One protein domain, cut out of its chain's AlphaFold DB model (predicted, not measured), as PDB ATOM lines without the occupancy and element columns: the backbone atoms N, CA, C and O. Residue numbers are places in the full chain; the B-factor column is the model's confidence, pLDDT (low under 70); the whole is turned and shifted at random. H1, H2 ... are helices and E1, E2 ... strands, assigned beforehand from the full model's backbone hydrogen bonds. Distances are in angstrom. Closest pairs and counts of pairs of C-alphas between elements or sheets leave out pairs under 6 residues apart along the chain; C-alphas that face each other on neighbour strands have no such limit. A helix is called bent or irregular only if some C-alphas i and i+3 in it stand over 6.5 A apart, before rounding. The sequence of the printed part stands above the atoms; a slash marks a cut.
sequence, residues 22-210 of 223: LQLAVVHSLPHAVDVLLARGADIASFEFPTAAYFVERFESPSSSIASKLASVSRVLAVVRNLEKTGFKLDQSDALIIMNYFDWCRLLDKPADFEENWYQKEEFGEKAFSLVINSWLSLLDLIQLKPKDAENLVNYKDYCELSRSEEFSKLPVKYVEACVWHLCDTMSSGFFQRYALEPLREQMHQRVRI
ATOM      1  N   LEU A  22     143.785 128.416 160.445       96.00
ATOM      2  CA  LEU A  22     144.650 128.349 161.621       96.00
ATOM      3  C   LEU A  22     144.614 129.664 162.414       96.00
ATOM      4  O   LEU A  22     144.411 129.633 163.628       96.00
ATOM      5  N   GLN A  23     144.704 130.815 161.742       93.81
ATOM      6  CA  GLN A  23     144.577 132.125 162.394       93.81
ATOM      7  C   GLN A  23     143.204 132.306 163.050       93.81
ATOM      8  O   GLN A  23     143.126 132.749 164.196       93.81
ATOM      9  N   LEU A  24     142.125 131.893 162.379       92.12
ATOM     10  CA  LEU A  24     140.779 131.919 162.961       92.12
ATOM     11  C   LEU A  24     140.689 131.038 164.219       92.12
ATOM     12  O   LEU A  24     140.122 131.455 165.231       92.12
ATOM     13  N   ALA A  25     141.278 129.841 164.194       94.56
ATOM     14  CA  ALA A  25     141.304 128.953 165.352       94.56
ATOM     15  C   ALA A  25     142.069 129.559 166.544       94.56
ATOM     16  O   ALA A  25     141.621 129.416 167.686       94.56
ATOM     17  N   VAL A  26     143.171 130.273 166.289       93.75
ATOM     18  CA  VAL A  26     143.948 130.988 167.317       93.75
ATOM     19  C   VAL A  26     143.146 132.151 167.905       93.75
ATOM     20  O   VAL A  26     142.978 132.207 169.124       93.75
ATOM     21  N   VAL A  27     142.552 133.007 167.061       89.06
ATOM     22  CA  VAL A  27     141.697 134.135 167.494       89.06
ATOM     23  C   VAL A  27     140.537 133.653 168.365       89.06
ATOM     24  O   VAL A  27     140.241 134.224 169.414       89.06
ATOM     25  N   HIS A  28     139.890 132.552 167.981       88.31
ATOM     26  CA  HIS A  28     138.782 131.985 168.751       88.31
ATOM     27  C   HIS A  28     139.229 131.106 169.928       88.31
ATOM     28  O   HIS A  28     138.384 130.512 170.612       88.31
ATOM     29  N   SER A  29     140.540 131.038 170.186       91.94
ATOM     30  CA  SER A  29     141.156 130.236 171.241       91.94
ATOM     31  C   SER A  29     140.634 128.801 171.208       91.94
ATOM     32  O   SER A  29     140.051 128.335 172.184       91.94
ATOM     33  N   LEU A  30     140.720 128.117 170.064       95.00
ATOM     34  CA  LEU A  30     140.184 126.767 169.845       95.00
ATOM     35  C   LEU A  30     141.324 125.730 169.799       95.00
ATOM     36  O   LEU A  30     141.689 125.303 168.704       95.00
ATOM     37  N   PRO A  31     141.865 125.261 170.949       96.94
ATOM     38  CA  PRO A  31     143.012 124.348 170.967       96.94
ATOM     39  C   PRO A  31     142.836 123.110 170.093       96.94
ATOM     40  O   PRO A  31     143.759 122.730 169.385       96.94
ATOM     41  N   HIS A  32     141.643 122.507 170.105       97.12
ATOM     42  CA  HIS A  32     141.360 121.319 169.302       97.12
ATOM     43  C   HIS A  32     141.364 121.607 167.796       97.12
ATOM     44  O   HIS A  32     141.862 120.792 167.032       97.12
ATOM     45  N   ALA A  33     140.843 122.760 167.365       97.31
ATOM     46  CA  ALA A  33     140.871 123.138 165.954       97.31
ATOM     47  C   ALA A  33     142.303 123.438 165.496       97.31
ATOM     48  O   ALA A  33     142.693 122.988 164.426       97.31
ATOM     49  N   VAL A  34     143.095 124.125 166.330       97.62
ATOM     50  CA  VAL A  34     144.528 124.354 166.084       97.62
ATOM     51  C   VAL A  34     145.259 123.020 165.918       97.62
ATOM     52  O   VAL A  34     145.898 122.804 164.897       97.62
ATOM     53  N   ASP A  35     145.094 122.095 166.866       97.06
ATOM     54  CA  ASP A  35     145.708 120.760 166.827       97.06
ATOM     55  C   ASP A  35     145.330 119.984 165.551       97.06
ATOM     56  O   ASP A  35     146.188 119.480 164.832       97.06
ATOM     57  N   VAL A  36     144.038 119.970 165.212       96.88
ATOM     58  CA  VAL A  36     143.495 119.310 164.017       96.88
ATOM     59  C   VAL A  36     144.025 119.901 162.709       96.88
ATOM     60  O   VAL A  36     144.272 119.142 161.767       96.88
ATOM     61  N   LEU A  37     144.160 121.227 162.626       96.75
ATOM     62  CA  LEU A  37     144.662 121.921 161.437       96.75
ATOM     63  C   LEU A  37     146.162 121.673 161.254       96.75
ATOM     64  O   LEU A  37     146.583 121.295 160.161       96.75
ATOM     65  N   LEU A  38     146.946 121.786 162.329       96.38
ATOM     66  CA  LEU A  38     148.385 121.507 162.308       96.38
ATOM     67  C   LEU A  38     148.664 120.038 161.954       96.38
ATOM     68  O   LEU A  38     149.489 119.764 161.087       96.38
ATOM     69  N   ALA A  39     147.915 119.091 162.530       95.25
ATOM     70  CA  ALA A  39     148.046 117.663 162.218       95.25
ATOM     71  C   ALA A  39     147.687 117.312 160.762       95.25
ATOM     72  O   ALA A  39     148.117 116.280 160.250       95.25
ATOM     73  N   ARG A  40     146.892 118.155 160.091       94.75
ATOM     74  CA  ARG A  40     146.552 118.008 158.668       94.75
ATOM     75  C   ARG A  40     147.528 118.726 157.732       94.75
ATOM     76  O   ARG A  40     147.372 118.594 156.524       94.75
ATOM     77  N   GLY A  41     148.529 119.424 158.269       92.88
ATOM     78  CA  GLY A  41     149.549 120.112 157.483       92.88
ATOM     79  C   GLY A  41     149.177 121.536 157.078       92.88
ATOM     80  O   GLY A  41     149.622 121.973 156.025       92.88
ATOM     81  N   ALA A  42     148.370 122.244 157.880       94.81
ATOM     82  CA  ALA A  42     148.238 123.696 157.733       94.81
ATOM     83  C   ALA A  42     149.625 124.359 157.782       94.81
ATOM     84  O   ALA A  42     150.469 123.970 158.601       94.81
ATOM     85  N   ASP A  43     149.858 125.337 156.911       93.19
ATOM     86  CA  ASP A  43     151.177 125.935 156.731       93.19
ATOM     87  C   ASP A  43     151.558 126.816 157.927       93.19
ATOM     88  O   ASP A  43     151.101 127.947 158.091       93.19
ATOM     89  N   ILE A  44     152.437 126.281 158.773       94.56
ATOM     90  CA  ILE A  44     152.995 127.002 159.916       94.56
ATOM     91  C   ILE A  44     154.128 127.957 159.515       94.56
ATOM     92  O   ILE A  44     154.417 128.894 160.252       94.56
ATOM     93  N   ALA A  45     154.779 127.749 158.366       91.44
ATOM     94  CA  ALA A  45     155.925 128.561 157.961       91.44
ATOM     95  C   ALA A  45     155.504 129.970 157.525       91.44
ATOM     96  O   ALA A  45     156.255 130.923 157.727       91.44
ATOM     97  N   SER A  46     154.302 130.103 156.954       88.75
ATOM     98  CA  SER A  46     153.692 131.395 156.612       88.75
ATOM     99  C   SER A  46     152.678 131.897 157.648       88.75
ATOM    100  O   SER A  46     152.013 132.911 157.420       88.75
ATOM    101  N   PHE A  47     152.538 131.206 158.784       93.44
ATOM    102  CA  PHE A  47     151.618 131.607 159.841       93.44
ATOM    103  C   PHE A  47     152.127 132.855 160.575       93.44
ATOM    104  O   PHE A  47     153.195 132.851 161.182       93.44
ATOM    105  N   GLU A  48     151.301 133.898 160.577       90.88
ATOM    106  CA  GLU A  48     151.486 135.095 161.397       90.88
ATOM    107  C   GLU A  48     150.504 135.073 162.570       90.88
ATOM    108  O   GLU A  48     149.303 134.816 162.385       90.88
ATOM    109  N   PHE A  49     151.001 135.363 163.775       91.50
ATOM    110  CA  PHE A  49     150.168 135.403 164.969       91.50
ATOM    111  C   PHE A  49     149.148 136.560 164.883       91.50
ATOM    112  O   PHE A  49     149.479 137.653 164.416       91.50
ATOM    113  N   PRO A  50     147.885 136.361 165.307       87.12
ATOM    114  CA  PRO A  50     146.871 137.406 165.212       87.12
ATOM    115  C   PRO A  50     147.204 138.650 166.043       87.12
ATOM    116  O   PRO A  50     147.611 138.555 167.197       87.12
ATOM    117  N   THR A  51     146.939 139.828 165.478       82.50
ATOM    118  CA  THR A  51     147.188 141.118 166.136       82.50
ATOM    119  C   THR A  51     146.224 141.398 167.298       82.50
ATOM    120  O   THR A  51     145.115 140.861 167.364       82.50
ATOM    121  N   ALA A  52     146.614 142.318 168.192       72.06
ATOM    122  CA  ALA A  52     145.813 142.743 169.348       72.06
ATOM    123  C   ALA A  52     144.387 143.200 168.988       72.06
ATOM    124  O   ALA A  52     143.462 142.988 169.768       72.06
ATOM    125  N   ALA A  53     144.195 143.801 167.810       67.75
ATOM    126  CA  ALA A  53     142.892 144.296 167.364       67.75
ATOM    127  C   ALA A  53     141.817 143.191 167.356       67.75
ATOM    128  O   ALA A  53     140.684 143.430 167.763       67.75
ATOM    129  N   TYR A  54     142.191 141.959 166.989       67.19
ATOM    130  CA  TYR A  54     141.265 140.819 166.954       67.19
ATOM    131  C   TYR A  54     140.841 140.331 168.337       67.19
ATOM    132  O   TYR A  54     139.772 139.746 168.508       67.19
ATOM    133  N   PHE A  55     141.696 140.552 169.322       64.69
ATOM    134  CA  PHE A  55     141.457 140.166 170.696       64.69
ATOM    135  C   PHE A  55     140.495 141.158 171.371       64.69
ATOM    136  O   PHE A  55     139.524 140.733 171.997       64.69
ATOM    137  N   VAL A  56     140.668 142.466 171.139       57.94
ATOM    138  CA  VAL A  56     139.791 143.527 171.678       57.94
ATOM    139  C   VAL A  56     138.315 143.305 171.312       57.94
ATOM    140  O   VAL A  56     137.471 143.297 172.204       57.94
ATOM    141  N   GLU A  57     138.002 143.001 170.045       59.12
ATOM    142  CA  GLU A  57     136.617 142.771 169.581       59.12
ATOM    143  C   GLU A  57     135.888 141.635 170.320       59.12
ATOM    144  O   GLU A  57     134.660 141.629 170.418       59.12
ATOM    145  N   ARG A  58     136.627 140.651 170.847       61.84
ATOM    146  CA  ARG A  58     136.052 139.508 171.571       61.84
ATOM    147  C   ARG A  58     136.023 139.712 173.082       61.84
ATOM    148  O   ARG A  58     135.217 139.070 173.759       61.84
ATOM    149  N   PHE A  59     136.903 140.557 173.607       57.59
ATOM    150  CA  PHE A  59     137.085 140.738 175.041       57.59
ATOM    151  C   PHE A  59     136.186 141.821 175.629       57.59
ATOM    152  O   PHE A  59     135.863 141.756 176.802       57.59
ATOM    153  N   GLU A  60     135.606 142.712 174.834       53.94
ATOM    154  CA  GLU A  60     134.648 143.710 175.331       53.94
ATOM    155  C   GLU A  60     133.233 143.168 175.633       53.94
ATOM    156  O   GLU A  60     132.254 143.905 175.562       53.94
ATOM    157  N   SER A  61     133.081 141.894 176.017       59.03
ATOM    158  CA  SER A  61     131.815 141.394 176.572       59.03
ATOM    159  C   SER A  61     131.835 141.472 178.109       59.03
ATOM    160  O   SER A  61     132.314 140.544 178.766       59.03
ATOM    161  N   PRO A  62     131.291 142.540 178.728       50.78
ATOM    162  CA  PRO A  62     131.263 142.717 180.184       50.78
ATOM    163  C   PRO A  62     130.386 141.699 180.941       50.78
ATOM    164  O   PRO A  62     130.278 141.784 182.161       50.78
ATOM    165  N   SER A  63     129.761 140.730 180.258       53.31
ATOM    166  CA  SER A  63     128.851 139.742 180.855       53.31
ATOM    167  C   SER A  63     129.472 138.361 181.106       53.31
ATOM    168  O   SER A  63     128.749 137.429 181.458       53.31
ATOM    169  N   SER A  64     130.781 138.171 180.898       67.06
ATOM    170  CA  SER A  64     131.420 136.867 181.123       67.06
ATOM    171  C   SER A  64     131.610 136.604 182.625       67.06
ATOM    172  O   SER A  64     132.234 137.414 183.313       67.06
ATOM    173  N   SER A  65     131.104 135.481 183.149       78.56
ATOM    174  CA  SER A  65     131.273 135.115 184.566       78.56
ATOM    175  C   SER A  65     132.757 135.041 184.958       78.56
ATOM    176  O   SER A  65     133.600 134.693 184.130       78.56
ATOM    177  N   ILE A  66     133.093 135.304 186.227       81.62
ATOM    178  CA  ILE A  66     134.479 135.194 186.726       81.62
ATOM    179  C   ILE A  66     135.089 133.815 186.410       81.62
ATOM    180  O   ILE A  66     136.222 133.732 185.945       81.62
ATOM    181  N   ALA A  67     134.303 132.741 186.533       85.62
ATOM    182  CA  ALA A  67     134.726 131.381 186.215       85.62
ATOM    183  C   ALA A  67     135.071 131.193 184.726       85.62
ATOM    184  O   ALA A  67     135.998 130.460 184.394       85.62
ATOM    185  N   SER A  68     134.391 131.890 183.808       85.62
ATOM    186  CA  SER A  68     134.664 131.782 182.366       85.62
ATOM    187  C   SER A  68     136.049 132.311 181.958       85.62
ATOM    188  O   SER A  68     136.597 131.887 180.932       85.62
ATOM    189  N   LYS A  69     136.663 133.170 182.786       87.06
ATOM    190  CA  LYS A  69     138.048 133.623 182.596       87.06
ATOM    191  C   LYS A  69     139.030 132.459 182.703       87.06
ATOM    192  O   LYS A  69     139.911 132.339 181.859       87.06
ATOM    193  N   LEU A  70     138.806 131.542 183.650       89.06
ATOM    194  CA  LEU A  70     139.628 130.343 183.845       89.06
ATOM    195  C   LEU A  70     139.692 129.478 182.576       89.06
ATOM    196  O   LEU A  70     140.766 129.083 182.113       89.06
ATOM    197  N   ALA A  71     138.535 129.227 181.962       91.00
ATOM    198  CA  ALA A  71     138.454 128.493 180.700       91.00
ATOM    199  C   ALA A  71     139.135 129.233 179.546       91.00
ATOM    200  O   ALA A  71     139.716 128.611 178.661       91.00
ATOM    201  N   SER A  72     139.055 130.559 179.530       89.25
ATOM    202  CA  SER A  72     139.606 131.348 178.432       89.25
ATOM    203  C   SER A  72     141.136 131.404 178.487       89.25
ATOM    204  O   SER A  72     141.787 131.100 177.489       89.25
ATOM    205  N   VAL A  73     141.715 131.658 179.665       90.25
ATOM    206  CA  VAL A  73     143.173 131.649 179.890       90.25
ATOM    207  C   VAL A  73     143.767 130.282 179.560       90.25
ATOM    208  O   VAL A  73     144.708 130.186 178.771       90.25
ATOM    209  N   SER A  74     143.176 129.210 180.094       93.56
ATOM    210  CA  SER A  74     143.655 127.844 179.843       93.56
ATOM    211  C   SER A  74     143.611 127.467 178.358       93.56
ATOM    212  O   SER A  74     144.534 126.814 177.860       93.56
ATOM    213  N   ARG A  75     142.584 127.915 177.619       94.06
ATOM    214  CA  ARG A  75     142.479 127.719 176.164       94.06
ATOM    215  C   ARG A  75     143.528 128.509 175.389       94.06
ATOM    216  O   ARG A  75     144.126 127.935 174.484       94.06
ATOM    217  N   VAL A  76     143.775 129.773 175.735       93.31
ATOM    218  CA  VAL A  76     144.834 130.576 175.094       93.31
ATOM    219  C   VAL A  76     146.196 129.909 175.291       93.31
ATOM    220  O   VAL A  76     146.894 129.646 174.314       93.31
ATOM    221  N   LEU A  77     146.533 129.517 176.522       93.94
ATOM    222  CA  LEU A  77     147.791 128.816 176.808       93.94
ATOM    223  C   LEU A  77     147.892 127.459 176.100       93.94
ATOM    224  O   LEU A  77     148.980 127.035 175.719       93.94
ATOM    225  N   ALA A  78     146.782 126.740 175.918       96.25
ATOM    226  CA  ALA A  78     146.781 125.494 175.153       96.25
ATOM    227  C   ALA A  78     146.974 125.717 173.647       96.25
ATOM    228  O   ALA A  78     147.668 124.926 173.011       96.25
ATOM    229  N   VAL A  79     146.416 126.793 173.083       96.31
ATOM    230  CA  VAL A  79     146.696 127.199 171.697       96.31
ATOM    231  C   VAL A  79     148.179 127.507 171.519       96.31
ATOM    232  O   VAL A  79     148.793 126.952 170.612       96.31
ATOM    233  N   VAL A  80     148.761 128.317 172.409       95.19
ATOM    234  CA  VAL A  80     150.196 128.647 172.382       95.19
ATOM    235  C   VAL A  80     151.045 127.381 172.423       95.19
ATOM    236  O   VAL A  80     151.868 127.173 171.538       95.19
ATOM    237  N   ARG A  81     150.775 126.476 173.372       94.81
ATOM    238  CA  ARG A  81     151.488 125.193 173.469       94.81
ATOM    239  C   ARG A  81     151.363 124.350 172.199       94.81
ATOM    240  O   ARG A  81     152.323 123.693 171.809       94.81
ATOM    241  N   ASN A  82     150.195 124.332 171.555       95.94
ATOM    242  CA  ASN A  82     150.006 123.585 170.310       95.94
ATOM    243  C   ASN A  82     150.808 124.185 169.148       95.94
ATOM    244  O   ASN A  82     151.376 123.423 168.371       95.94
ATOM    245  N   LEU A  83     150.909 125.514 169.063       96.56
ATOM    246  CA  LEU A  83     151.788 126.182 168.101       96.56
ATOM    247  C   LEU A  83     153.261 125.866 168.406       96.56
ATOM    248  O   LEU A  83     153.970 125.370 167.535       96.56
ATOM    249  N   GLU A  84     153.710 126.047 169.651       94.25
ATOM    250  CA  GLU A  84     155.104 125.811 170.068       94.25
ATOM    251  C   GLU A  84     155.584 124.373 169.787       94.25
ATOM    252  O   GLU A  84     156.732 124.169 169.391       94.25
ATOM    253  N   LYS A  85     154.701 123.366 169.900       94.62
ATOM    254  CA  LYS A  85     155.005 121.961 169.550       94.62
ATOM    255  C   LYS A  85     155.445 121.762 168.098       94.62
ATOM    256  O   LYS A  85     156.132 120.788 167.809       94.62
ATOM    257  N   THR A  86     155.050 122.655 167.195       94.31
ATOM    258  CA  THR A  86     155.442 122.603 165.776       94.31
ATOM    259  C   THR A  86     156.773 123.300 165.492       94.31
ATOM    260  O   THR A  86     157.240 123.297 164.358       94.31
ATOM    261  N   GLY A  87     157.403 123.886 166.516       92.88
ATOM    262  CA  GLY A  87     158.612 124.698 166.384       92.88
ATOM    263  C   GLY A  87     158.337 126.187 166.161       92.88
ATOM    264  O   GLY A  87     159.291 126.966 166.138       92.88
ATOM    265  N   PHE A  88     157.067 126.593 166.041       94.62
ATOM    266  CA  PHE A  88     156.683 128.003 166.025       94.62
ATOM    267  C   PHE A  88     157.115 128.683 167.329       94.62
ATOM    268  O   PHE A  88     156.895 128.157 168.419       94.62
ATOM    269  N   LYS A  89     157.733 129.858 167.226       92.25
ATOM    270  CA  LYS A  89     158.164 130.643 168.383       92.25
ATOM    271  C   LYS A  89     157.430 131.968 168.356       92.25
ATOM    272  O   LYS A  89     157.595 132.718 167.403       92.25
ATOM    273  N   LEU A  90     156.668 132.239 169.414       92.00
ATOM    274  CA  LEU A  90     156.129 133.575 169.643       92.00
ATOM    275  C   LEU A  90     157.286 134.562 169.749       92.00
ATOM    276  O   LEU A  90     158.251 134.302 170.480       92.00
ATOM    277  N   ASP A  91     157.165 135.681 169.048       89.69
ATOM    278  CA  ASP A  91     158.037 136.818 169.290       89.69
ATOM    279  C   ASP A  91     157.545 137.644 170.496       89.69
ATOM    280  O   ASP A  91     156.555 137.322 171.166       89.69
ATOM    281  N   GLN A  92     158.271 138.715 170.815       86.56
ATOM    282  CA  GLN A  92     157.923 139.571 171.945       86.56
ATOM    283  C   GLN A  92     156.585 140.299 171.759       86.56
ATOM    284  O   GLN A  92     155.872 140.546 172.735       86.56
ATOM    285  N   SER A  93     156.245 140.657 170.522       86.94
ATOM    286  CA  SER A  93     155.009 141.363 170.192       86.94
ATOM    287  C   SER A  93     153.812 140.428 170.358       86.94
ATOM    288  O   SER A  93     152.830 140.803 171.004       86.94
ATOM    289  N   ASP A  94     153.932 139.187 169.887       90.81
ATOM    290  CA  ASP A  94     152.933 138.132 170.072       90.81
ATOM    291  C   ASP A  94     152.691 137.847 171.555       90.81
ATOM    292  O   ASP A  94     151.550 137.762 172.025       90.81
ATOM    293  N   ALA A  95     153.776 137.747 172.330       90.31
ATOM    294  CA  ALA A  95     153.683 137.514 173.761       90.31
ATOM    295  C   ALA A  95     152.989 138.672 174.491       90.31
ATOM    296  O   ALA A  95     152.143 138.428 175.354       90.31
ATOM    297  N   LEU A  96     153.288 139.926 174.125       86.25
ATOM    298  CA  LEU A  96     152.635 141.105 174.704       86.25
ATOM    299  C   LEU A  96     151.127 141.125 174.444       86.25
ATOM    300  O   LEU A  96     150.369 141.526 175.326       86.25
ATOM    301  N   ILE A  97     150.671 140.652 173.283       86.88
ATOM    302  CA  ILE A  97     149.237 140.528 172.984       86.88
ATOM    303  C   ILE A  97     148.556 139.597 173.996       86.88
ATOM    304  O   ILE A  97     147.520 139.947 174.568       86.88
ATOM    305  N   ILE A  98     149.163 138.440 174.269       87.88
ATOM    306  CA  ILE A  98     148.645 137.462 175.237       87.88
ATOM    307  C   ILE A  98     148.701 138.018 176.668       87.88
ATOM    308  O   ILE A  98     147.747 137.863 177.430       87.88
ATOM    309  N   MET A  99     149.791 138.692 177.044       86.25
ATOM    310  CA  MET A  99     149.930 139.282 178.382       86.25
ATOM    311  C   MET A  99     148.903 140.383 178.637       86.25
ATOM    312  O   MET A  99     148.270 140.382 179.689       86.25
ATOM    313  N   ASN A 100     148.682 141.272 177.665       81.81
ATOM    314  CA  ASN A 100     147.661 142.316 177.764       81.81
ATOM    315  C   ASN A 100     146.255 141.715 177.889       81.81
ATOM    316  O   ASN A 100     145.411 142.243 178.609       81.81
ATOM    317  N   TYR A 101     146.002 140.579 177.237       81.88
ATOM    318  CA  TYR A 101     144.753 139.850 177.429       81.88
ATOM    319  C   TYR A 101     144.594 139.314 178.866       81.88
ATOM    320  O   TYR A 101     143.512 139.407 179.456       81.88
ATOM    321  N   PHE A 102     145.655 138.765 179.454       83.75
ATOM    322  CA  PHE A 102     145.625 138.279 180.838       83.75
ATOM    323  C   PHE A 102     145.489 139.419 181.856       83.75
ATOM    324  O   PHE A 102     144.769 139.263 182.847       83.75
ATOM    325  N   ASP A 103     146.097 140.574 181.582       79.38
ATOM    326  CA  ASP A 103     145.892 141.802 182.354       79.38
ATOM    327  C   ASP A 103     144.431 142.272 182.283       79.38
ATOM    328  O   ASP A 103     143.793 142.470 183.315       79.38
ATOM    329  N   TRP A 104     143.835 142.307 181.083       73.94
ATOM    330  CA  TRP A 104     142.408 142.610 180.910       73.94
ATOM    331  C   TRP A 104     141.496 141.642 181.684       73.94
ATOM    332  O   TRP A 104     140.496 142.050 182.284       73.94
ATOM    333  N   CYS A 105     141.864 140.358 181.764       72.19
ATOM    334  CA  CYS A 105     141.160 139.384 182.603       72.19
ATOM    335  C   CYS A 105     141.248 139.698 184.115       72.19
ATOM    336  O   CYS A 105     140.559 139.039 184.902       72.19
ATOM    337  N   ARG A 106     142.007 140.728 184.521       68.25
ATOM    338  CA  ARG A 106     142.336 141.133 185.900       68.25
ATOM    339  C   ARG A 106     143.057 140.043 186.684       68.25
ATOM    340  O   ARG A 106     142.766 139.811 187.853       68.25
ATOM    341  N   LEU A 107     143.963 139.329 186.023       64.12
ATOM    342  CA  LEU A 107     144.744 138.263 186.660       64.12
ATOM    343  C   LEU A 107     145.981 138.810 187.378       64.12
ATOM    344  O   LEU A 107     146.495 138.160 188.281       64.12
ATOM    345  N   LEU A 108     146.437 140.012 187.017       57.12
ATOM    346  CA  LEU A 108     147.599 140.654 187.637       57.12
ATOM    347  C   LEU A 108     147.259 141.370 188.954       57.12
ATOM    348  O   LEU A 108     148.138 141.583 189.789       57.12
ATOM    349  N   ASP A 109     145.980 141.665 189.189       65.94
ATOM    350  CA  ASP A 109     145.511 142.289 190.420       65.94
ATOM    351  C   ASP A 109     145.172 141.213 191.454       65.94
ATOM    352  O   ASP A 109     144.041 140.724 191.520       65.94
ATOM    353  N   LYS A 110     146.157 140.834 192.283       66.94
ATOM    354  CA  LYS A 110     145.883 140.002 193.464       66.94
ATOM    355  C   LYS A 110     144.775 140.679 194.279       66.94
ATOM    356  O   LYS A 110     144.961 141.835 194.670       66.94
ATOM    357  N   PRO A 111     143.656 139.998 194.580       65.94
ATOM    358  CA  PRO A 111     142.600 140.636 195.344       65.94
ATOM    359  C   PRO A 111     143.128 140.962 196.746       65.94
ATOM    360  O   PRO A 111     143.750 140.116 197.395       65.94
ATOM    361  N   ALA A 112     142.916 142.207 197.182       58.66
ATOM    362  CA  ALA A 112     143.543 142.786 198.374       58.66
ATOM    363  C   ALA A 112     143.227 142.027 199.678       58.66
ATOM    364  O   ALA A 112     144.000 142.104 200.630       58.66
ATOM    365  N   ASP A 113     142.140 141.253 199.689       62.56
ATOM    366  CA  ASP A 113     141.565 140.647 200.892       62.56
ATOM    367  C   ASP A 113     141.930 139.162 201.094       62.56
ATOM    368  O   ASP A 113     141.437 138.527 202.030       62.56
ATOM    369  N   PHE A 114     142.778 138.564 200.243       65.00
ATOM    370  CA  PHE A 114     143.172 137.159 200.427       65.00
ATOM    371  C   PHE A 114     144.372 137.004 201.360       65.00
ATOM    372  O   PHE A 114     145.530 137.155 200.959       65.00
ATOM    373  N   GLU A 115     144.053 136.627 202.601       67.75
ATOM    374  CA  GLU A 115     144.979 136.069 203.585       67.75
ATOM    375  C   GLU A 115     145.792 134.904 202.995       67.75
ATOM    376  O   GLU A 115     145.319 134.133 202.148       67.75
ATOM    377  N   GLU A 116     147.023 134.744 203.477       69.38
ATOM    378  CA  GLU A 116     147.786 133.522 203.234       69.38
ATOM    379  C   GLU A 116     147.002 132.310 203.758       69.38
ATOM    380  O   GLU A 116     146.381 132.363 204.816       69.38
ATOM    381  N   ASN A 117     147.013 131.211 202.999       76.31
ATOM    382  CA  ASN A 117     146.327 129.961 203.346       76.31
ATOM    383  C   ASN A 117     144.789 130.045 203.423       76.31
ATOM    384  O   ASN A 117     144.155 129.247 204.109       76.31
ATOM    385  N   TRP A 118     144.159 130.949 202.661       81.94
ATOM    386  CA  TRP A 118     142.693 131.056 202.543       81.94
ATOM    387  C   TRP A 118     141.979 129.724 202.230       81.94
ATOM    388  O   TRP A 118     140.817 129.549 202.604       81.94
ATOM    389  N   TYR A 119     142.674 128.790 201.575       79.94
ATOM    390  CA  TYR A 119     142.187 127.462 201.202       79.94
ATOM    391  C   TYR A 119     142.150 126.452 202.367       79.94
ATOM    392  O   TYR A 119     141.548 125.393 202.230       79.94
ATOM    393  N   GLN A 120     142.754 126.771 203.519       81.12
ATOM    394  CA  GLN A 120     142.681 125.950 204.739       81.12
ATOM    395  C   GLN A 120     141.435 126.249 205.585       81.12
ATOM    396  O   GLN A 120     141.194 125.575 206.584       81.12
ATOM    397  N   LYS A 121     140.635 127.259 205.216       81.69
ATOM    398  CA  LYS A 121     139.381 127.560 205.916       81.69
ATOM    399  C   LYS A 121     138.436 126.370 205.761       81.69
ATOM    400  O   LYS A 121     138.107 126.014 204.635       81.69
ATOM    401  N   GLU A 122     137.993 125.801 206.882       77.56
ATOM    402  CA  GLU A 122     137.197 124.561 206.959       77.56
ATOM    403  C   GLU A 122     136.019 124.555 205.969       77.56
ATOM    404  O   GLU A 122     135.890 123.640 205.160       77.56
ATOM    405  N   GLU A 123     135.257 125.657 205.914       81.19
ATOM    406  CA  GLU A 123     134.117 125.833 204.998       81.19
ATOM    407  C   GLU A 123     134.479 125.668 203.508       81.19
ATOM    408  O   GLU A 123     133.671 125.188 202.708       81.19
ATOM    409  N   PHE A 124     135.678 126.102 203.115       87.25
ATOM    410  CA  PHE A 124     136.167 125.970 201.746       87.25
ATOM    411  C   PHE A 124     136.846 124.621 201.523       87.25
ATOM    412  O   PHE A 124     136.582 123.983 200.507       87.25
ATOM    413  N   GLY A 125     137.693 124.190 202.461       84.75
ATOM    414  CA  GLY A 125     138.511 122.987 202.334       84.75
ATOM    415  C   GLY A 125     137.681 121.744 202.025       84.75
ATOM    416  O   GLY A 125     137.994 121.031 201.075       84.75
ATOM    417  N   GLU A 126     136.571 121.530 202.737       86.25
ATOM    418  CA  GLU A 126     135.692 120.372 202.507       86.25
ATOM    419  C   GLU A 126     135.019 120.401 201.122       86.25
ATOM    420  O   GLU A 126     134.970 119.395 200.402       86.25
ATOM    421  N   LYS A 127     134.530 121.574 200.705       89.56
ATOM    422  CA  LYS A 127     133.890 121.754 199.392       89.56
ATOM    423  C   LYS A 127     134.899 121.624 198.249       89.56
ATOM    424  O   LYS A 127     134.592 121.030 197.224       89.56
ATOM    425  N   ALA A 128     136.106 122.155 198.422       89.69
ATOM    426  CA  ALA A 128     137.167 122.073 197.424       89.69
ATOM    427  C   ALA A 128     137.757 120.659 197.320       89.69
ATOM    428  O   ALA A 128     138.097 120.222 196.225       89.69
ATOM    429  N   PHE A 129     137.847 119.930 198.433       88.56
ATOM    430  CA  PHE A 129     138.299 118.539 198.443       88.56
ATOM    431  C   PHE A 129     137.308 117.601 197.741       88.56
ATOM    432  O   PHE A 129     137.708 116.700 197.010       88.56
ATOM    433  N   SER A 130     136.004 117.830 197.920       89.62
ATOM    434  CA  SER A 130     134.960 117.026 197.266       89.62
ATOM    435  C   SER A 130     134.786 117.324 195.772       89.62
ATOM    436  O   SER A 130     134.225 116.501 195.047       89.62
ATOM    437  N   LEU A 131     135.279 118.466 195.287       92.62
ATOM    438  CA  LEU A 131     135.196 118.843 193.880       92.62
ATOM    439  C   LEU A 131     136.337 118.194 193.085       92.62
ATOM    440  O   LEU A 131     137.451 118.711 193.028       92.62
ATOM    441  N   VAL A 132     136.042 117.058 192.457       93.12
ATOM    442  CA  VAL A 132     136.986 116.306 191.618       93.12
ATOM    443  C   VAL A 132     137.172 117.000 190.265       93.12
ATOM    444  O   VAL A 132     136.202 117.243 189.552       93.12
ATOM    445  N   ILE A 133     138.421 117.302 189.907       91.44
ATOM    446  CA  ILE A 133     138.797 117.945 188.636       91.44
ATOM    447  C   ILE A 133     139.037 116.906 187.550       91.44
ATOM    448  O   ILE A 133     138.577 117.049 186.423       91.44
ATOM    449  N   ASN A 134     139.783 115.862 187.889       88.12
ATOM    450  CA  ASN A 134     140.050 114.724 187.022       88.12
ATOM    451  C   ASN A 134     140.286 113.480 187.889       88.12
ATOM    452  O   ASN A 134     140.138 113.529 189.108       88.12
ATOM    453  N   SER A 135     140.667 112.355 187.284       84.31
ATOM    454  CA  SER A 135     140.845 111.082 188.001       84.31
ATOM    455  C   SER A 135     141.876 111.109 189.141       84.31
ATOM    456  O   SER A 135     141.952 110.137 189.887       84.31
ATOM    457  N   TRP A 136     142.669 112.177 189.272       83.12
ATOM    458  CA  TRP A 136     143.822 112.248 190.171       83.12
ATOM    459  C   TRP A 136     143.789 113.423 191.148       83.12
ATOM    460  O   TRP A 136     144.570 113.419 192.094       83.12
ATOM    461  N   LEU A 137     142.953 114.438 190.909       93.50
ATOM    462  CA  LEU A 137     143.033 115.717 191.614       93.50
ATOM    463  C   LEU A 137     141.651 116.246 191.996       93.50
ATOM    464  O   LEU A 137     140.749 116.319 191.156       93.50
ATOM    465  N   SER A 138     141.523 116.696 193.241       94.75
ATOM    466  CA  SER A 138     140.475 117.625 193.666       94.75
ATOM    467  C   SER A 138     140.857 119.080 193.364       94.75
ATOM    468  O   SER A 138     142.007 119.392 193.033       94.75
ATOM    469  N   LEU A 139     139.905 120.006 193.510       94.62
ATOM    470  CA  LEU A 139     140.184 121.443 193.437       94.62
ATOM    471  C   LEU A 139     141.193 121.857 194.516       94.62
ATOM    472  O   LEU A 139     142.066 122.685 194.251       94.62
ATOM    473  N   LEU A 140     141.102 121.267 195.711       92.81
ATOM    474  CA  LEU A 140     142.039 121.537 196.800       92.81
ATOM    475  C   LEU A 140     143.462 121.059 196.470       92.81
ATOM    476  O   LEU A 140     144.423 121.770 196.774       92.81
ATOM    477  N   ASP A 141     143.601 119.897 195.826       93.62
ATOM    478  CA  ASP A 141     144.904 119.400 195.367       93.62
ATOM    479  C   ASP A 141     145.475 120.330 194.297       93.62
ATOM    480  O   ASP A 141     146.622 120.763 194.394       93.62
ATOM    481  N   LEU A 142     144.650 120.708 193.316       93.56
ATOM    482  CA  LEU A 142     145.050 121.582 192.218       93.56
ATOM    483  C   LEU A 142     145.531 122.960 192.701       93.56
ATOM    484  O   LEU A 142     146.530 123.465 192.194       93.56
ATOM    485  N   ILE A 143     144.868 123.558 193.693       91.94
ATOM    486  CA  ILE A 143     145.303 124.833 194.292       91.94
ATOM    487  C   ILE A 143     146.688 124.700 194.940       91.94
ATOM    488  O   ILE A 143     147.472 125.647 194.927       91.94
ATOM    489  N   GLN A 144     147.020 123.538 195.494       90.75
ATOM    490  CA  GLN A 144     148.291 123.323 196.189       90.75
ATOM    491  C   GLN A 144     149.425 122.850 195.269       90.75
ATOM    492  O   GLN A 144     150.581 122.798 195.699       90.75
ATOM    493  N   LEU A 145     149.133 122.520 194.007       90.62
ATOM    494  CA  LEU A 145     150.154 122.099 193.053       90.62
ATOM    495  C   LEU A 145     151.132 123.230 192.727       90.62
ATOM    496  O   LEU A 145     150.774 124.399 192.587       90.62
ATOM    497  N   LYS A 146     152.398 122.857 192.514       88.44
ATOM    498  CA  LYS A 146     153.377 123.776 191.929       88.44
ATOM    499  C   LYS A 146     153.033 123.999 190.452       88.44
ATOM    500  O   LYS A 146     152.618 123.048 189.788       88.44
ATOM    501  N   PRO A 147     153.315 125.187 189.883       86.88
ATOM    502  CA  PRO A 147     153.012 125.484 188.481       86.88
ATOM    503  C   PRO A 147     153.495 124.434 187.472       86.88
ATOM    504  O   PRO A 147     152.746 124.025 186.590       86.88
ATOM    505  N   LYS A 148     154.729 123.937 187.637       85.94
ATOM    506  CA  LYS A 148     155.302 122.903 186.760       85.94
ATOM    507  C   LYS A 148     154.556 121.569 186.837       85.94
ATOM    508  O   LYS A 148     154.474 120.861 185.840       85.94
ATOM    509  N   ASP A 149     154.037 121.220 188.008       87.88
ATOM    510  CA  ASP A 149     153.299 119.973 188.202       87.88
ATOM    511  C   ASP A 149     151.891 120.108 187.605       87.88
ATOM    512  O   ASP A 149     151.436 119.228 186.876       87.88
ATOM    513  N   ALA A 150     151.243 121.261 187.818       86.50
ATOM    514  CA  ALA A 150     149.943 121.580 187.230       86.50
ATOM    515  C   ALA A 150     149.966 121.553 185.689       86.50
ATOM    516  O   ALA A 150     149.039 121.027 185.078       86.50
ATOM    517  N   GLU A 151     151.037 122.046 185.055       83.88
ATOM    518  CA  GLU A 151     151.193 122.033 183.589       83.88
ATOM    519  C   GLU A 151     151.164 120.615 182.989       83.88
ATOM    520  O   GLU A 151     150.683 120.429 181.868       83.88
ATOM    521  N   ASN A 152     151.649 119.620 183.740       85.31
ATOM    522  CA  ASN A 152     151.709 118.224 183.308       85.31
ATOM    523  C   ASN A 152     150.445 117.429 183.661       85.31
ATOM    524  O   ASN A 152     150.074 116.514 182.928       85.31
ATOM    525  N   LEU A 153     149.809 117.749 184.789       86.75
ATOM    526  CA  LEU A 153     148.700 116.965 185.341       86.75
ATOM    527  C   LEU A 153     147.317 117.483 184.942       86.75
ATOM    528  O   LEU A 153     146.342 116.740 185.068       86.75
ATOM    529  N   VAL A 154     147.217 118.732 184.480       89.88
ATOM    530  CA  VAL A 154     145.931 119.374 184.185       89.88
ATOM    531  C   VAL A 154     145.899 119.911 182.765       89.88
ATOM    532  O   VAL A 154     146.739 120.702 182.325       89.88
ATOM    533  N   ASN A 155     144.885 119.480 182.021       92.00
ATOM    534  CA  ASN A 155     144.670 119.908 180.649       92.00
ATOM    535  C   ASN A 155     143.670 121.083 180.589       92.00
ATOM    536  O   ASN A 155     142.949 121.383 181.538       92.00
ATOM    537  N   TYR A 156     143.599 121.782 179.452       94.62
ATOM    538  CA  TYR A 156     142.695 122.937 179.328       94.62
ATOM    539  C   TYR A 156     141.202 122.564 179.389       94.62
ATOM    540  O   TYR A 156     140.372 123.423 179.693       94.62
ATOM    541  N   LYS A 157     140.846 121.315 179.059       95.31
ATOM    542  CA  LYS A 157     139.473 120.811 179.154       95.31
ATOM    543  C   LYS A 157     139.065 120.658 180.616       95.31
ATOM    544  O   LYS A 157     137.963 121.077 180.933       95.31
ATOM    545  N   ASP A 158     139.970 120.230 181.493       95.50
ATOM    546  CA  ASP A 158     139.715 120.146 182.938       95.50
ATOM    547  C   ASP A 158     139.333 121.530 183.505       95.50
ATOM    548  O   ASP A 158     138.314 121.691 184.174       95.50
ATOM    549  N   TYR A 159     140.076 122.584 183.143       94.31
ATOM    550  CA  TYR A 159     139.726 123.967 183.510       94.31
ATOM    551  C   TYR A 159     138.409 124.441 182.876       94.31
ATOM    552  O   TYR A 159     137.645 125.194 183.485       94.31
ATOM    553  N   CYS A 160     138.129 124.015 181.642       92.75
ATOM    554  CA  CYS A 160     136.861 124.287 180.968       92.75
ATOM    555  C   CYS A 160     135.677 123.608 181.670       92.75
ATOM    556  O   CYS A 160     134.605 124.210 181.753       92.75
ATOM    557  N   GLU A 161     135.843 122.384 182.149       94.44
ATOM    558  CA  GLU A 161     134.826 121.633 182.882       94.44
ATOM    559  C   GLU A 161     134.603 122.257 184.259       94.44
ATOM    560  O   GLU A 161     133.472 122.635 184.566       94.44
ATOM    561  N   LEU A 162     135.678 122.536 185.006       93.75
ATOM    562  CA  LEU A 162     135.615 123.255 186.282       93.75
ATOM    563  C   LEU A 162     134.879 124.597 186.153       93.75
ATOM    564  O   LEU A 162     133.996 124.903 186.948       93.75
ATOM    565  N   SER A 163     135.176 125.388 185.115       91.88
ATOM    566  CA  SER A 163     134.515 126.689 184.901       91.88
ATOM    567  C   SER A 163     132.997 126.605 184.680       91.88
ATOM    568  O   SER A 163     132.303 127.612 184.819       91.88
ATOM    569  N   ARG A 164     132.496 125.426 184.285       91.25
ATOM    570  CA  ARG A 164     131.078 125.144 184.020       91.25
ATOM    571  C   ARG A 164     130.435 124.295 185.118       91.25
ATOM    572  O   ARG A 164     129.242 124.026 185.019       91.25
ATOM    573  N   SER A 165     131.202 123.868 186.120       91.81
ATOM    574  CA  SER A 165     130.705 123.041 187.217       91.81
ATOM    575  C   SER A 165     129.713 123.830 188.065       91.81
ATOM    576  O   SER A 165     129.959 124.972 188.471       91.81
ATOM    577  N   GLU A 166     128.583 123.188 188.352       90.50
ATOM    578  CA  GLU A 166     127.569 123.744 189.235       90.50
ATOM    579  C   GLU A 166     128.118 123.861 190.663       90.50
ATOM    580  O   GLU A 166     127.936 124.887 191.315       90.50
ATOM    581  N   GLU A 167     128.863 122.853 191.121       91.38
ATOM    582  CA  GLU A 167     129.536 122.807 192.421       91.38
ATOM    583  C   GLU A 167     130.504 123.976 192.590       91.38
ATOM    584  O   GLU A 167     130.472 124.654 193.618       91.38
ATOM    585  N   PHE A 168     131.308 124.266 191.562       92.06
ATOM    586  CA  PHE A 168     132.223 125.405 191.580       92.06
ATOM    587  C   PHE A 168     131.465 126.733 191.647       92.06
ATOM    588  O   PHE A 168     131.811 127.607 192.439       92.06
ATOM    589  N   SER A 169     130.386 126.876 190.868       89.31
ATOM    590  CA  SER A 169     129.563 128.095 190.869       89.31
ATOM    591  C   SER A 169     128.776 128.322 192.168       89.31
ATOM    592  O   SER A 169     128.426 129.460 192.475       89.31
ATOM    593  N   LYS A 170     128.513 127.256 192.939       90.75
ATOM    594  CA  LYS A 170     127.843 127.305 194.250       90.75
ATOM    595  C   LYS A 170     128.767 127.749 195.382       90.75
ATOM    596  O   LYS A 170     128.285 128.031 196.482       90.75
ATOM    597  N   LEU A 171     130.081 127.795 195.155       90.00
ATOM    598  CA  LEU A 171     131.001 128.352 196.137       90.00
ATOM    599  C   LEU A 171     130.695 129.846 196.349       90.00
ATOM    600  O   LEU A 171     130.337 130.547 195.400       90.00
ATOM    601  N   PRO A 172     130.859 130.371 197.577       89.69
ATOM    602  CA  PRO A 172     130.777 131.805 197.816       89.69
ATOM    603  C   PRO A 172     131.666 132.586 196.840       89.69
ATOM    604  O   PRO A 172     132.812 132.198 196.619       89.69
ATOM    605  N   VAL A 173     131.158 133.704 196.305       87.19
ATOM    606  CA  VAL A 173     131.814 134.490 195.236       87.19
ATOM    607  C   VAL A 173     133.291 134.757 195.535       87.19
ATOM    608  O   VAL A 173     134.130 134.491 194.684       87.19
ATOM    609  N   LYS A 174     133.624 135.147 196.774       86.50
ATOM    610  CA  LYS A 174     135.014 135.350 197.216       86.50
ATOM    611  C   LYS A 174     135.919 134.138 196.935       86.50
ATOM    612  O   LYS A 174     137.033 134.296 196.463       86.50
ATOM    613  N   TYR A 175     135.457 132.912 197.178       88.62
ATOM    614  CA  TYR A 175     136.267 131.713 196.950       88.62
ATOM    615  C   TYR A 175     136.401 131.393 195.467       88.62
ATOM    616  O   TYR A 175     137.469 130.964 195.042       88.62
ATOM    617  N   VAL A 176     135.357 131.647 194.673       89.69
ATOM    618  CA  VAL A 176     135.441 131.526 193.212       89.69
ATOM    619  C   VAL A 176     136.481 132.503 192.666       89.69
ATOM    620  O   VAL A 176     137.337 132.100 191.885       89.69
ATOM    621  N   GLU A 177     136.457 133.761 193.108       87.69
ATOM    622  CA  GLU A 177     137.440 134.779 192.717       87.69
ATOM    623  C   GLU A 177     138.866 134.377 193.106       87.69
ATOM    624  O   GLU A 177     139.765 134.436 192.267       87.69
ATOM    625  N   ALA A 178     139.058 133.884 194.335       87.94
ATOM    626  CA  ALA A 178     140.347 133.385 194.818       87.94
ATOM    627  C   ALA A 178     140.871 132.222 193.970       87.94
ATOM    628  O   ALA A 178     142.027 132.229 193.548       87.94
ATOM    629  N   CYS A 179     140.010 131.234 193.698       90.62
ATOM    630  CA  CYS A 179     140.344 130.077 192.875       90.62
ATOM    631  C   CYS A 179     140.714 130.515 191.461       90.62
ATOM    632  O   CYS A 179     141.754 130.116 190.950       90.62
ATOM    633  N   VAL A 180     139.884 131.346 190.824       90.06
ATOM    634  CA  VAL A 180     140.135 131.819 189.457       90.06
ATOM    635  C   VAL A 180     141.457 132.570 189.392       90.06
ATOM    636  O   VAL A 180     142.248 132.291 188.495       90.06
ATOM    637  N   TRP A 181     141.718 133.478 190.335       87.62
ATOM    638  CA  TRP A 181     142.981 134.208 190.385       87.62
ATOM    639  C   TRP A 181     144.170 133.253 190.548       87.62
ATOM    640  O   TRP A 181     145.068 133.238 189.709       87.62
ATOM    641  N   HIS A 182     144.134 132.393 191.571       88.62
ATOM    642  CA  HIS A 182     145.235 131.487 191.913       88.62
ATOM    643  C   HIS A 182     145.545 130.485 190.801       88.62
ATOM    644  O   HIS A 182     146.705 130.267 190.451       88.62
ATOM    645  N   LEU A 183     144.514 129.876 190.216       91.69
ATOM    646  CA  LEU A 183     144.680 128.893 189.147       91.69
ATOM    647  C   LEU A 183     145.190 129.541 187.860       91.69
ATOM    648  O   LEU A 183     146.039 128.961 187.185       91.69
ATOM    649  N   CYS A 184     144.703 130.739 187.529       89.44
ATOM    650  CA  CYS A 184     145.192 131.503 186.386       89.44
ATOM    651  C   CYS A 184     146.650 131.944 186.564       89.44
ATOM    652  O   CYS A 184     147.437 131.795 185.628       89.44
ATOM    653  N   ASP A 185     147.030 132.438 187.747       86.31
ATOM    654  CA  ASP A 185     148.426 132.761 188.079       86.31
ATOM    655  C   ASP A 185     149.307 131.512 187.931       86.31
ATOM    656  O   ASP A 185     150.281 131.513 187.179       86.31
ATOM    657  N   THR A 186     148.878 130.392 188.520       88.19
ATOM    658  CA  THR A 186     149.590 129.107 188.462       88.19
ATOM    659  C   THR A 186     149.814 128.626 187.025       88.19
ATOM    660  O   THR A 186     150.932 128.259 186.671       88.19
ATOM    661  N   MET A 187     148.787 128.631 186.166       89.75
ATOM    662  CA  MET A 187     148.934 128.143 184.785       89.75
ATOM    663  C   MET A 187     149.722 129.103 183.885       89.75
ATOM    664  O   MET A 187     150.388 128.666 182.947       89.75
ATOM    665  N   SER A 188     149.639 130.409 184.144       87.94
ATOM    666  CA  SER A 188     150.283 131.429 183.311       87.94
ATOM    667  C   SER A 188     151.708 131.754 183.758       87.94
ATOM    668  O   SER A 188     152.481 132.283 182.958       87.94
ATOM    669  N   SER A 189     152.111 131.384 184.980       86.69
ATOM    670  CA  SER A 189     153.417 131.753 185.538       86.69
ATOM    671  C   SER A 189     154.584 131.306 184.662       86.69
ATOM    672  O   SER A 189     155.547 132.048 184.496       86.69
ATOM    673  N   GLY A 190     154.512 130.104 184.078       86.12
ATOM    674  CA  GLY A 190     155.552 129.597 183.180       86.12
ATOM    675  C   GLY A 190     155.664 130.421 181.895       86.12
ATOM    676  O   GLY A 190     156.768 130.705 181.440       86.12
ATOM    677  N   PHE A 191     154.529 130.858 181.343       89.25
ATOM    678  CA  PHE A 191     154.484 131.741 180.180       89.25
ATOM    679  C   PHE A 191     155.065 133.123 180.508       89.25
ATOM    680  O   PHE A 191     155.972 133.587 179.818       89.25
ATOM    681  N   PHE A 192     154.625 133.743 181.606       85.62
ATOM    682  CA  PHE A 192     155.161 135.031 182.052       85.62
ATOM    683  C   PHE A 192     156.655 134.956 182.372       85.62
ATOM    684  O   PHE A 192     157.402 135.845 181.987       85.62
ATOM    685  N   GLN A 193     157.136 133.885 183.003       84.12
ATOM    686  CA  GLN A 193     158.572 133.705 183.235       84.12
ATOM    687  C   GLN A 193     159.359 133.655 181.922       84.12
ATOM    688  O   GLN A 193     160.406 134.287 181.829       84.12
ATOM    689  N   ARG A 194     158.867 132.946 180.899       85.50
ATOM    690  CA  ARG A 194     159.557 132.868 179.603       85.50
ATOM    691  C   ARG A 194     159.577 134.206 178.867       85.50
ATOM    692  O   ARG A 194     160.616 134.577 178.337       85.50
ATOM    693  N   TYR A 195     158.456 134.922 178.856       85.00
ATOM    694  CA  TYR A 195     158.257 136.046 177.937       85.00
ATOM    695  C   TYR A 195     158.247 137.436 178.590       85.00
ATOM    696  O   TYR A 195     158.324 138.435 177.882       85.00
ATOM    697  N   ALA A 196     158.153 137.541 179.920       74.75
ATOM    698  CA  ALA A 196     158.279 138.816 180.640       74.75
ATOM    699  C   ALA A 196     159.717 139.076 181.126       74.75
ATOM    700  O   ALA A 196     160.078 140.224 181.388       74.75
ATOM    701  N   LEU A 197     160.561 138.039 181.221       61.97
ATOM    702  CA  LEU A 197     161.979 138.194 181.570       61.97
ATOM    703  C   LEU A 197     162.840 138.704 180.402       61.97
ATOM    704  O   LEU A 197     163.829 139.392 180.649       61.97
ATOM    705  N   GLU A 198     162.471 138.425 179.151       52.97
ATOM    706  CA  GLU A 198     163.203 138.909 177.968       52.97
ATOM    707  C   GLU A 198     163.094 140.442 177.783       52.97
ATOM    708  O   GLU A 198     164.135 141.094 177.664       52.97
ATOM    709  N   PRO A 199     161.919 141.085 177.948       49.03
ATOM    710  CA  PRO A 199     161.805 142.544 178.028       49.03
ATOM    711  C   PRO A 199     162.627 143.158 179.154       49.03
ATOM    712  O   PRO A 199     163.173 144.243 178.990       49.03
ATOM    713  N   LEU A 200     162.737 142.480 180.301       47.19
ATOM    714  CA  LEU A 200     163.569 142.948 181.410       47.19
ATOM    715  C   LEU A 200     165.064 142.842 181.075       47.19
ATOM    716  O   LEU A 200     165.829 143.693 181.518       47.19
ATOM    717  N   ARG A 201     165.489 141.867 180.261       43.94
ATOM    718  CA  ARG A 201     166.866 141.773 179.744       43.94
ATOM    719  C   ARG A 201     167.182 142.846 178.704       43.94
ATOM    720  O   ARG A 201     168.256 143.437 178.777       43.94
ATOM    721  N   GLU A 202     166.261 143.151 177.794       44.66
ATOM    722  CA  GLU A 202     166.451 144.212 176.792       44.66
ATOM    723  C   GLU A 202     166.317 145.623 177.402       44.66
ATOM    724  O   GLU A 202     167.091 146.528 177.079       44.66
ATOM    725  N   GLN A 203     165.416 145.815 178.375       40.19
ATOM    726  CA  GLN A 203     165.276 147.074 179.122       40.19
ATOM    727  C   GLN A 203     166.344 147.287 180.204       40.19
ATOM    728  O   GLN A 203     166.474 148.408 180.708       40.19
ATOM    729  N   MET A 204     167.171 146.287 180.523       37.19
ATOM    730  CA  MET A 204     168.330 146.462 181.410       37.19
ATOM    731  C   MET A 204     169.426 147.365 180.819       37.19
ATOM    732  O   MET A 204     170.320 147.780 181.556       37.19
ATOM    733  N   HIS A 205     169.316 147.773 179.549       43.38
ATOM    734  CA  HIS A 205     170.113 148.871 179.001       43.38
ATOM    735  C   HIS A 205     169.468 150.261 179.110       43.38
ATOM    736  O   HIS A 205     170.169 151.239 178.855       43.38
ATOM    737  N   GLN A 206     168.201 150.405 179.531       39.81
ATOM    738  CA  GLN A 206     167.599 151.744 179.650       39.81
ATOM    739  C   GLN A 206     166.700 152.058 180.847       39.81
ATOM    740  O   GLN A 206     166.533 153.253 181.081       39.81
ATOM    741  N   ARG A 207     166.170 151.130 181.656       31.84
ATOM    742  CA  ARG A 207     165.515 151.526 182.925       31.84
ATOM    743  C   ARG A 207     165.251 150.358 183.870       31.84
ATOM    744  O   ARG A 207     164.566 149.394 183.564       31.84
ATOM    745  N   VAL A 208     165.761 150.528 185.081       39.72
ATOM    746  CA  VAL A 208     165.488 149.728 186.270       39.72
ATOM    747  C   VAL A 208     164.037 149.942 186.743       39.72
ATOM    748  O   VAL A 208     163.655 151.079 187.007       39.72
ATOM    749  N   ARG A 209     163.323 148.818 186.967       41.47
ATOM    750  CA  ARG A 209     162.061 148.605 187.732       41.47
ATOM    751  C   ARG A 209     160.762 149.120 187.084       41.47
ATOM    752  O   ARG A 209     160.696 150.244 186.618       41.47
ATOM    753  N   ILE A 210     159.682 148.323 187.081       37.25
ATOM    754  CA  ILE A 210     158.756 148.172 188.226       37.25
ATOM    755  C   ILE A 210     158.057 146.777 188.238       37.25
ATOM    756  O   ILE A 210     157.418 146.380 187.276       37.25
TER     757      ILE A 210
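What this domain is: This is residues 22 to 210 of the 223 residues of an uncharacterized protein of Trichogramma brassicae (UniProt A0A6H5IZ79). The long helix H4 runs through the middle of this helical domain, with H9 and the arm H11a packed on it and the hairpin of H1 and H2 packed on its second half. At one end of the domain H7 packs on H11a and the short helix H6 packs on H7, while the small strand turn at E1 lies by H9; at the other end H11 turns steeply into its second arm H11b, which packs on H5, and residues 201 to 207 stick out. The printed part has 189 residues with eleven named helices and one named strand, in the order H1 H2 H3 H4 H5 H6 E1 H7 H8 H9 H10 H11, and the class is mostly helix. It is compact, with a radius of gyration of the C-alphas of 17.5 A, and spans 53 by 45 by 33 A.

Where its parts are: Find C-alpha 22 at (144.650, 128.349, 161.621), where H1 begins; it runs to residue 27, and H2 follows as residues 31 to 39. After the loop you reach H3, residues 52 to 59. H4 takes residues 66 to 84 and is 28.1 A long; look for its start at C-alpha 66, (134.479, 135.194, 186.726). H5, residues 92 to 104, is 18.2 A long. Next come H6, residues 122 to 130, E1, residues 132 to 134, and H7, residues 139 to 144. H6 is neither bent nor irregular, but only just: C-alphas 123 and 126 are 6.2 A apart. H8 is residues 147 to 153, H9 residues 156 to 162 and H10 residues 166 to 169. H11, residues 173 to 203, was assigned as one helix by its hydrogen bonds but is bent: C-alphas 187 and 190 are 7.0 A apart. Its arm H11a, residues 173 to 187, is 21.0 A long, and H11b, residues 190 to 203, is 20.4 A long, ending at C-alpha 203, (165.276, 147.074, 179.122).

How they stand to each other: Begin at H11, the hub, which touches four other helices; its arms stand at a steep tilt of 66 degrees. With residues 66 to 74 alone, H4 touches H11a at a shallow tilt of 10 degrees, the same way; the closest C-alphas, of Leu 70 and Val 180, are 5.8 A apart. H9 touches H4 at a shallow tilt of 12 degrees, opposite ways, closest at the C-alphas of Ala 71 and Cys 160, 4.5 A. H2 touches residues 75 to 83 of H4, closest at the C-alphas of Pro 31 and Val 79, 4.7 A, and forms a helical hairpin with H1, closest at the C-alphas of Ala 25 and Val 34, 5.7 A. H5 touches H11b at a steep tilt of 61 degrees, closest at the C-alphas of Ala 95 and Tyr 195, 6.4 A. H3 is close to H5 but not clearly touching, closest at the C-alphas of Ala 52 and Ile 97, 5.5 A. H7 touches residues 179 to 183 of H11a, closest at the C-alphas of Ile 143 and Leu 183, 6.6 A, and H8 touches residues 186 to 187, closest at the C-alphas of Pro 147 and Thr 186, 5.0 A. H6 touches H7, only just about perpendicular at 72 degrees, closest at the C-alphas of Ala 128 and Leu 140, 4.9 A. H6 and H10 are near each other. E1 pairs with no named strand, but its residues 132 to 134 pair antiparallel with residues 137 to 138. In H1, H2, H5, H7, H9 and H11a every O i to N i+4 pair is within hydrogen-bond range; H3 has 2 of 4, H4 13 of 15, H6 4 of 5, H8 2 of 3 and H11b 6 of 10, and H10 is too short for such a pair.

The domain as a whole: The two C-alphas farthest apart, those of Ser 46 and Glu 122, are 53.4 A apart. The printed part has no cut. The links from H2 to H3, 12 residues, and from H5 to H6, 17 residues, are long. Residues 201 to 207, of which 201 to 203 belong to H11, stand free. The mean pLDDT of the printed part is 82.8; look for values under 70 at residues 53 to 64, 106 to 116 and 197 to 210.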